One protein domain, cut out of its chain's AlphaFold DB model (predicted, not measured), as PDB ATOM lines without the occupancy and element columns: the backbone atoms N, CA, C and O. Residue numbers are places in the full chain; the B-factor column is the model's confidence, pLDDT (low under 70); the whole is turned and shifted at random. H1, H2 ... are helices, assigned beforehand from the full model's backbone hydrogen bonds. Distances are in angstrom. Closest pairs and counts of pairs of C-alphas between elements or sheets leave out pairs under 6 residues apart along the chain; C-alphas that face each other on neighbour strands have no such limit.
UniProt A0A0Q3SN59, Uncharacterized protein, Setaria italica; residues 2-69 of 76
ATOM      1  N   GLN A   2      10.830 -38.307   1.041       62.28
ATOM      2  CA  GLN A   2      10.403 -37.338   0.009       62.28
ATOM      3  C   GLN A   2       9.195 -36.481   0.433       62.28
ATOM      4  O   GLN A   2       9.192 -35.284   0.181       62.28
ATOM      5  N   GLU A   3       8.226 -37.051   1.156       70.50
ATOM      6  CA  GLU A   3       7.015 -36.328   1.587       70.50
ATOM      7  C   GLU A   3       7.311 -35.180   2.565       70.50
ATOM      8  O   GLU A   3       6.893 -34.053   2.331       70.50
ATOM      9  N   GLN A   4       8.155 -35.408   3.581       68.56
ATOM     10  CA  GLN A   4       8.610 -34.340   4.485       68.56
ATOM     11  C   GLN A   4       9.397 -33.239   3.757       68.56
ATOM     12  O   GLN A   4       9.277 -32.071   4.116       68.56
ATOM     13  N   ARG A   5      10.172 -33.579   2.715       69.69
ATOM     14  CA  ARG A   5      10.862 -32.573   1.892       69.69
ATOM     15  C   ARG A   5       9.897 -31.814   0.980       69.69
ATOM     16  O   ARG A   5      10.061 -30.611   0.821       69.69
ATOM     17  N   GLY A   6       8.877 -32.478   0.438       76.44
ATOM     18  CA  GLY A   6       7.811 -31.851  -0.348       76.44
ATOM     19  C   GLY A   6       6.988 -30.860   0.476       76.44
ATOM     20  O   GLY A   6       6.800 -29.719   0.056       76.44
ATOM     21  N   THR A   7       6.583 -31.250   1.687       78.56
ATOM     22  CA  THR A   7       5.880 -30.369   2.631       78.56
ATOM     23  C   THR A   7       6.768 -29.214   3.094       78.56
ATOM     24  O   THR A   7       6.323 -28.067   3.072       78.56
ATOM     25  N   ALA A   8       8.037 -29.468   3.437       79.69
ATOM     26  CA  ALA A   8       8.981 -28.412   3.819       79.69
ATOM     27  C   ALA A   8       9.220 -27.406   2.680       79.69
ATOM     28  O   ALA A   8       9.190 -26.197   2.908       79.69
ATOM     29  N   ASN A   9       9.373 -27.879   1.440       82.94
ATOM     30  CA  ASN A   9       9.533 -27.017   0.270       82.94
ATOM     31  C   ASN A   9       8.268 -26.192  -0.012       82.94
ATOM     32  O   ASN A   9       8.368 -25.006  -0.334       82.94
ATOM     33  N   GLY A  10       7.078 -26.781   0.146       80.44
ATOM     34  CA  GLY A  10       5.803 -26.075  -0.014       80.44
ATOM     35  C   GLY A  10       5.606 -24.963   1.020       80.44
ATOM     36  O   GLY A  10       5.257 -23.833   0.663       80.44
ATOM     37  N   ILE A  11       5.903 -25.247   2.292       81.44
ATOM     38  CA  ILE A  11       5.842 -24.258   3.380       81.44
ATOM     39  C   ILE A  11       6.877 -23.154   3.150       81.44
ATOM     40  O   ILE A  11       6.527 -21.976   3.183       81.44
ATOM     41  N   SER A  12       8.121 -23.518   2.825       80.88
ATOM     42  CA  SER A  12       9.180 -22.551   2.517       80.88
ATOM     43  C   SER A  12       8.783 -21.623   1.368       80.88
ATOM     44  O   SER A  12       8.987 -20.416   1.454       80.88
ATOM     45  N   THR A  13       8.176 -22.160   0.308       84.38
ATOM     46  CA  THR A  13       7.749 -21.368  -0.857       84.38
ATOM     47  C   THR A  13       6.619 -20.400  -0.500       84.38
ATOM     48  O   THR A  13       6.616 -19.248  -0.938       84.38
ATOM     49  N   THR A  14       5.687 -20.834   0.350       84.81
ATOM     50  CA  THR A  14       4.560 -20.007   0.807       84.81
ATOM     51  C   THR A  14       5.041 -18.863   1.700       84.81
ATOM     52  O   THR A  14       4.708 -17.702   1.454       84.81
ATOM     53  N   VAL A  15       5.890 -19.168   2.687       84.12
ATOM     54  CA  VAL A  15       6.477 -18.172   3.599       84.12
ATOM     55  C   VAL A  15       7.351 -17.177   2.832       84.12
ATOM     56  O   VAL A  15       7.257 -15.969   3.051       84.12
ATOM     57  N   MET A  16       8.142 -17.660   1.870       85.75
ATOM     58  CA  MET A  16       8.971 -16.813   1.014       85.75
ATOM     59  C   MET A  16       8.128 -15.841   0.176       85.75
ATOM     60  O   MET A  16       8.446 -14.655   0.111       85.75
ATOM     61  N   SER A  17       7.046 -16.311  -0.452       83.75
ATOM     62  CA  SER A  17       6.159 -15.459  -1.259       83.75
ATOM     63  C   SER A  17       5.444 -14.396  -0.416       83.75
ATOM     64  O   SER A  17       5.357 -13.227  -0.809       83.75
ATOM     65  N   PHE A  18       4.996 -14.776   0.783       83.75
ATOM     66  CA  PHE A  18       4.379 -13.853   1.728       83.75
ATOM     67  C   PHE A  18       5.344 -12.728   2.124       83.75
ATOM     68  O   PHE A  18       5.018 -11.550   1.974       83.75
ATOM     69  N   PHE A  19       6.568 -13.072   2.533       81.38
ATOM     70  CA  PHE A  19       7.569 -12.081   2.927       81.38
ATOM     71  C   PHE A  19       7.972 -11.158   1.768       81.38
ATOM     72  O   PHE A  19       8.104  -9.948   1.950       81.38
ATOM     73  N   LYS A  20       8.084 -11.693   0.543       81.31
ATOM     74  CA  LYS A  20       8.337 -10.886  -0.665       81.31
ATOM     75  C   LYS A  20       7.214  -9.885  -0.941       81.31
ATOM     76  O   LYS A  20       7.491  -8.764  -1.360       81.31
ATOM     77  N   SER A  21       5.968 -10.265  -0.677       84.81
ATOM     78  CA  SER A  21       4.817  -9.373  -0.846       84.81
ATOM     79  C   SER A  21       4.821  -8.251   0.195       84.81
ATOM     80  O   SER A  21       4.625  -7.089  -0.155       84.81
ATOM     81  N   VAL A  22       5.131  -8.569   1.457       84.62
ATOM     82  CA  VAL A  22       5.284  -7.568   2.530       84.62
ATOM     83  C   VAL A  22       6.409  -6.584   2.207       84.62
ATOM     84  O   VAL A  22       6.224  -5.376   2.352       84.62
ATOM     85  N   ALA A  23       7.544  -7.079   1.706       83.56
ATOM     86  CA  ALA A  23       8.658  -6.235   1.284       83.56
ATOM     87  C   ALA A  23       8.257  -5.272   0.155       83.56
ATOM     88  O   ALA A  23       8.593  -4.091   0.218       83.56
ATOM     89  N   LEU A  24       7.497  -5.737  -0.845       83.88
ATOM     90  CA  LEU A  24       7.027  -4.892  -1.946       83.88
ATOM     91  C   LEU A  24       6.047  -3.807  -1.470       83.88
ATOM     92  O   LEU A  24       6.184  -2.645  -1.852       83.88
ATOM     93  N   VAL A  25       5.088  -4.164  -0.609       90.69
ATOM     94  CA  VAL A  25       4.122  -3.208  -0.035       90.69
ATOM     95  C   VAL A  25       4.836  -2.170   0.833       90.69
ATOM     96  O   VAL A  25       4.589  -0.971   0.694       90.69
ATOM     97  N   GLY A  26       5.760  -2.616   1.689       87.19
ATOM     98  CA  GLY A  26       6.570  -1.736   2.527       87.19
ATOM     99  C   GLY A  26       7.436  -0.783   1.703       87.19
ATOM    100  O   GLY A  26       7.452   0.416   1.976       87.19
ATOM    101  N   ALA A  27       8.091  -1.285   0.653       88.12
ATOM    102  CA  ALA A  27       8.901  -0.471  -0.251       88.12
ATOM    103  C   ALA A  27       8.063   0.583  -0.994       88.12
ATOM    104  O   ALA A  27       8.472   1.740  -1.073       88.12
ATOM    105  N   GLY A  28       6.872   0.222  -1.483       89.44
ATOM    106  CA  GLY A  28       5.965   1.162  -2.151       89.44
ATOM    107  C   GLY A  28       5.461   2.273  -1.223       89.44
ATOM    108  O   GLY A  28       5.477   3.448  -1.595       89.44
ATOM    109  N   ALA A  29       5.074   1.925   0.008       89.50
ATOM    110  CA  ALA A  29       4.647   2.900   1.012       89.50
ATOM    111  C   ALA A  29       5.791   3.844   1.420       89.50
ATOM    112  O   ALA A  29       5.602   5.061   1.482       89.50
ATOM    113  N   LEU A  30       6.989   3.294   1.638       88.81
ATOM    114  CA  LEU A  30       8.188   4.065   1.958       88.81
ATOM    115  C   LEU A  30       8.561   5.026   0.822       88.81
ATOM    116  O   LEU A  30       8.888   6.182   1.079       88.81
ATOM    117  N   PHE A  31       8.470   4.576  -0.428       87.31
ATOM    118  CA  PHE A  31       8.776   5.404  -1.590       87.31
ATOM    119  C   PHE A  31       7.753   6.532  -1.792       87.31
ATOM    120  O   PHE A  31       8.131   7.677  -2.028       87.31
ATOM    121  N   SER A  32       6.458   6.250  -1.616       89.75
ATOM    122  CA  SER A  32       5.416   7.288  -1.649       89.75
ATOM    123  C   SER A  32       5.624   8.336  -0.547       89.75
ATOM    124  O   SER A  32       5.470   9.540  -0.770       89.75
ATOM    125  N   TRP A  33       6.047   7.896   0.639       86.62
ATOM    126  CA  TRP A  33       6.389   8.784   1.744       86.62
ATOM    127  C   TRP A  33       7.622   9.645   1.453       86.62
ATOM    128  O   TRP A  33       7.589  10.850   1.702       86.62
ATOM    129  N   ALA A  34       8.669   9.050   0.878       87.19
ATOM    130  CA  ALA A  34       9.873   9.740   0.427       87.19
ATOM    131  C   ALA A  34       9.554  10.841  -0.597       87.19
ATOM    132  O   ALA A  34      10.005  11.976  -0.446       87.19
ATOM    133  N   GLN A  35       8.699  10.557  -1.586       86.69
ATOM    134  CA  GLN A  35       8.255  11.556  -2.565       86.69
ATOM    135  C   GLN A  35       7.497  12.721  -1.917       86.69
ATOM    136  O   GLN A  35       7.708  13.872  -2.284       86.69
ATOM    137  N   LYS A  36       6.656  12.455  -0.912       86.44
ATOM    138  CA  LYS A  36       5.921  13.504  -0.186       86.44
ATOM    139  C   LYS A  36       6.824  14.378   0.701       86.44
ATOM    140  O   LYS A  36       6.426  15.475   1.078       86.44
ATOM    141  N   ARG A  37       8.018  13.898   1.061       84.06
ATOM    142  CA  ARG A  37       8.966  14.557   1.980       84.06
ATOM    143  C   ARG A  37      10.130  15.261   1.275       84.06
ATOM    144  O   ARG A  37      11.115  15.590   1.930       84.06
ATOM    145  N   GLN A  38      10.035  15.499  -0.031       80.88
ATOM    146  CA  GLN A  38      11.078  16.195  -0.798       80.88
ATOM    147  C   GLN A  38      11.408  17.585  -0.217       80.88
ATOM    148  O   GLN A  38      12.575  17.951  -0.162       80.88
ATOM    149  N   ASP A  39      10.410  18.298   0.316       81.62
ATOM    150  CA  ASP A  39      10.571  19.658   0.859       81.62
ATOM    151  C   ASP A  39      10.949  19.708   2.357       81.62
ATOM    152  O   ASP A  39      10.922  20.770   2.984       81.62
ATOM    153  N   ALA A  40      11.261  18.568   2.983       82.06
ATOM    154  CA  ALA A  40      11.593  18.518   4.405       82.06
ATOM    155  C   ALA A  40      13.051  18.932   4.677       82.06
ATOM    156  O   ALA A  40      13.980  18.446   4.045       82.06
ATOM    157  N   THR A  41      13.275  19.761   5.700       78.50
ATOM    158  CA  THR A  41      14.624  20.230   6.084       78.50
ATOM    159  C   THR A  41      15.503  19.140   6.717       78.50
ATOM    160  O   THR A  41      16.718  19.297   6.800       78.50
ATOM    161  N   PHE A  42      14.915  18.030   7.169       72.25
ATOM    162  CA  PHE A  42      15.632  16.914   7.790       72.25
ATOM    163  C   PHE A  42      15.234  15.589   7.131       72.25
ATOM    164  O   PHE A  42      14.061  15.211   7.178       72.25
ATOM    165  N   LEU A  43      16.221  14.899   6.544       76.44
ATOM    166  CA  LEU A  43      16.070  13.678   5.737       76.44
ATOM    167  C   LEU A  43      15.065  13.835   4.571       76.44
ATOM    168  O   LEU A  43      14.023  13.172   4.558       76.44
ATOM    169  N   PRO A  44      15.338  14.719   3.596       82.94
ATOM    170  CA  PRO A  44      14.488  14.889   2.425       82.94
ATOM    171  C   PRO A  44      14.522  13.673   1.498       82.94
ATOM    172  O   PRO A  44      15.553  13.020   1.328       82.94
ATOM    173  N   GLY A  45      13.393  13.422   0.837       84.88
ATOM    174  CA  GLY A  45      13.361  12.609  -0.377       84.88
ATOM    175  C   GLY A  45      13.940  11.204  -0.215       84.88
ATOM    176  O   GLY A  45      13.432  10.394   0.550       84.88
ATOM    177  N   ASP A  46      14.989  10.887  -0.970       84.56
ATOM    178  CA  ASP A  46      15.617   9.562  -0.978       84.56
ATOM    179  C   ASP A  46      16.385   9.241   0.314       84.56
ATOM    180  O   ASP A  46      16.552   8.067   0.655       84.56
ATOM    181  N   GLN A  47      16.791  10.253   1.085       87.44
ATOM    182  CA  GLN A  47      17.619  10.052   2.271       87.44
ATOM    183  C   GLN A  47      16.890   9.224   3.341       87.44
ATOM    184  O   GLN A  47      17.507   8.400   4.019       87.44
ATOM    185  N   VAL A  48      15.563   9.361   3.453       89.56
ATOM    186  CA  VAL A  48      14.752   8.487   4.317       89.56
ATOM    187  C   VAL A  48      14.742   7.035   3.846       89.56
ATOM    188  O   VAL A  48      14.741   6.134   4.685       89.56
ATOM    189  N   VAL A  49      14.773   6.783   2.536       89.69
ATOM    190  CA  VAL A  49      14.836   5.417   1.993       89.69
ATOM    191  C   VAL A  49      16.160   4.773   2.388       89.69
ATOM    192  O   VAL A  49      16.167   3.662   2.910       89.69
ATOM    193  N   PHE A  50      17.271   5.497   2.230       89.81
ATOM    194  CA  PHE A  50      18.589   5.020   2.645       89.81
ATOM    195  C   PHE A  50      18.667   4.734   4.143       89.81
ATOM    196  O   PHE A  50      19.174   3.683   4.528       89.81
ATOM    197  N   VAL A  51      18.148   5.618   4.998       90.50
ATOM    198  CA  VAL A  51      18.138   5.386   6.453       90.50
ATOM    199  C   VAL A  51      17.346   4.127   6.796       90.50
ATOM    200  O   VAL A  51      17.836   3.282   7.542       90.50
ATOM    201  N   VAL A  52      16.155   3.956   6.219       90.81
ATOM    202  CA  VAL A  52      15.320   2.776   6.481       90.81
ATOM    203  C   VAL A  52      15.995   1.493   5.991       90.81
ATOM    204  O   VAL A  52      16.005   0.504   6.722       90.81
ATOM    205  N   LEU A  53      16.628   1.506   4.814       91.69
ATOM    206  CA  LEU A  53      17.395   0.357   4.318       91.69
ATOM    207  C   LEU A  53      18.571   0.008   5.237       91.69
ATOM    208  O   LEU A  53      18.774  -1.165   5.541       91.69
ATOM    209  N   ASN A  54      19.312   1.004   5.727       92.25
ATOM    210  CA  ASN A  54      20.421   0.781   6.656       92.25
ATOM    211  C   ASN A  54      19.942   0.238   8.011       92.25
ATOM    212  O   ASN A  54      20.595  -0.633   8.578       92.25
ATOM    213  N   LEU A  55      18.786   0.689   8.512       93.62
ATOM    214  CA  LEU A  55      18.181   0.142   9.730       93.62
ATOM    215  C   LEU A  55      17.763  -1.321   9.551       93.62
ATOM    216  O   LEU A  55      18.068  -2.150  10.403       93.62
ATOM    217  N   VAL A  56      17.111  -1.662   8.434       91.56
ATOM    218  CA  VAL A  56      16.738  -3.053   8.126       91.56
ATOM    219  C   VAL A  56      17.983  -3.929   7.963       91.56
ATOM    220  O   VAL A  56      18.024  -5.034   8.498       91.56
ATOM    221  N   GLN A  57      19.023  -3.431   7.287       91.81
ATOM    222  CA  GLN A  57      20.302  -4.125   7.140       91.81
ATOM    223  C   GLN A  57      20.987  -4.356   8.490       91.81
ATOM    224  O   GLN A  57      21.519  -5.441   8.723       91.81
ATOM    225  N   LEU A  58      20.961  -3.363   9.383       93.88
ATOM    226  CA  LEU A  58      21.508  -3.475  10.730       93.88
ATOM    227  C   LEU A  58      20.729  -4.501  11.559       93.88
ATOM    228  O   LEU A  58      21.343  -5.327  12.221       93.88
ATOM    229  N   LEU A  59      19.396  -4.503  11.486       91.50
ATOM    230  CA  LEU A  59      18.564  -5.508  12.154       91.50
ATOM    231  C   LEU A  59      18.832  -6.919  11.618       91.50
ATOM    232  O   LEU A  59      18.973  -7.852  12.404       91.50
ATOM    233  N   GLY A  60      18.955  -7.077  10.298       89.75
ATOM    234  CA  GLY A  60      19.321  -8.353   9.677       89.75
ATOM    235  C   GLY A  60      20.713  -8.830  10.097       89.75
ATOM    236  O   GLY A  60      20.897 -10.001  10.428       89.75
ATOM    237  N   LEU A  61      21.679  -7.910  10.161       91.75
ATOM    238  CA  LEU A  61      23.021  -8.192  10.664       91.75
ATOM    239  C   LEU A  61      22.977  -8.626  12.135       91.75
ATOM    240  O   LEU A  61      23.573  -9.640  12.484       91.75
ATOM    241  N   ILE A  62      22.220  -7.910  12.972       90.06
ATOM    242  CA  ILE A  62      22.045  -8.255  14.387       90.06
ATOM    243  C   ILE A  62      21.417  -9.648  14.534       90.06
ATOM    244  O   ILE A  62      21.884 -10.458  15.330       90.06
ATOM    245  N   SER A  63      20.409  -9.958  13.718       85.00
ATOM    246  CA  SER A  63      19.739 -11.261  13.702       85.00
ATOM    247  C   SER A  63      20.643 -12.420  13.264       85.00
ATOM    248  O   SER A  63      20.261 -13.573  13.445       85.00
ATOM    249  N   THR A  64      21.807 -12.140  12.670       85.19
ATOM    250  CA  THR A  64      22.775 -13.166  12.245       85.19
ATOM    251  C   THR A  64      23.734 -13.554  13.375       85.19
ATOM    252  O   THR A  64      24.430 -14.561  13.272       85.19
ATOM    253  N   PHE A  65      23.792 -12.792  14.472       85.44
ATOM    254  CA  PHE A  65      24.618 -13.174  15.614       85.44
ATOM    255  C   PHE A  65      24.031 -14.396  16.337       85.44
ATOM    256  O   PHE A  65      22.815 -14.526  16.492       85.44
ATOM    257  N   GLU A  66      24.920 -15.257  16.843       70.19
ATOM    258  CA  GLU A  66      24.592 -16.481  17.588       70.19
ATOM    259  C   GLU A  66      23.460 -16.373  18.623       70.19
ATOM    260  O   GLU A  66      22.644 -17.290  18.626       70.19
ATOM    261  N   PRO A  67      23.300 -15.305  19.439       69.62
ATOM    262  CA  PRO A  67      22.167 -15.177  20.366       69.62
ATOM    263  C   PRO A  67      20.773 -15.366  19.744       69.62
ATOM    264  O   PRO A  67      19.841 -15.697  20.470       69.62
ATOM    265  N   PHE A  68      20.614 -15.180  18.429       64.38
ATOM    266  CA  PHE A  68      19.347 -15.369  17.710       64.38
ATOM    267  C   PHE A  68      19.306 -16.643  16.850       64.38
ATOM    268  O   PHE A  68      18.239 -17.012  16.364       64.38
ATOM    269  N   LEU A  69      20.448 -17.314  16.667       68.56
ATOM    270  CA  LEU A  69      20.582 -18.553  15.891       68.56
ATOM    271  C   LEU A  69      20.705 -19.806  16.772       68.56
ATOM    272  O   LEU A  69      20.805 -20.908  16.230       68.56
TER     273      LEU A  69
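This is residues 2 to 69 of the 76 residues of an uncharacterized protein of Setaria italica (UniProt A0A0Q3SN59). Reading from the first printed residue, you meet one very long helix, H1, and then a shorter helix, H2, that folds back beside its far end and splays away from it, so that the two make a narrow V. The V is a helical hairpin closed by the loop of residues 37 to 45, with H3, a small turn of four residues, at the free end of the shorter arm. The printed part has 68 residues with three named helices, in the order H1, H2, H3, and no named strand; the class is all helix. The whole is extended, with a radius of gyration of the C-alphas of 17.3 A, and its C-alphas span 57 by 28 by 10 A along the three main axes.

Start with H1, residues 2 to 36, and go on past the loop to H2, residues 46 to 63. The two touch, and their closest C-alphas are those of Ala 34 and Asp 46, 5.9 A apart. Look for where they touch in residues 30 to 35 of H1 and residues 46 to 49 of H2 alone. Their lines stand at a shallow tilt of 31 degrees and they run opposite ways, a helical hairpin. Next comes H3, residues 66 to 69, which is close to H2 but not clearly touching it: the closest C-alphas, those of Ser 63 and Leu 69, are 7.7 A apart. H1 and H3 are apart. In H1 and H2 every O i to N i+4 pair is within hydrogen-bond range; H3 is too short for such a pair, and its one O i to N i+3 pair is within range.

Find C-alpha 2 at (10.403, -37.338, 0.009); from there H1 runs 51.0 A to C-alpha 36 at (5.921, 13.504, -0.186), with y as the coordinate that changes most. Find C-alpha 46 at (15.617, 9.562, -0.978), where H2 begins; it runs 25.8 A to C-alpha 63, and y now falls while z rises. H3, 4.8 A from first to last C-alpha, ends at C-alpha 69, at (20.582, -18.553, 15.891).

The two C-alphas farthest apart are those of Gln 2 and Thr 41, 58.0 A, and the outline is a rod. Residues 2 to 26, which belong to H1, stand free, and so do residues 54 to 69, of which 54 to 63 belong to H2 and 66 to 69 to H3. The link from H1 to H2, nine residues, is short, and the link from H2 to H3, two residues, is tight. The printed part has no cut. Its mean pLDDT is 83.6; look for values under 70 at residue 2, residues 4 to 5 and residues 67 to 69.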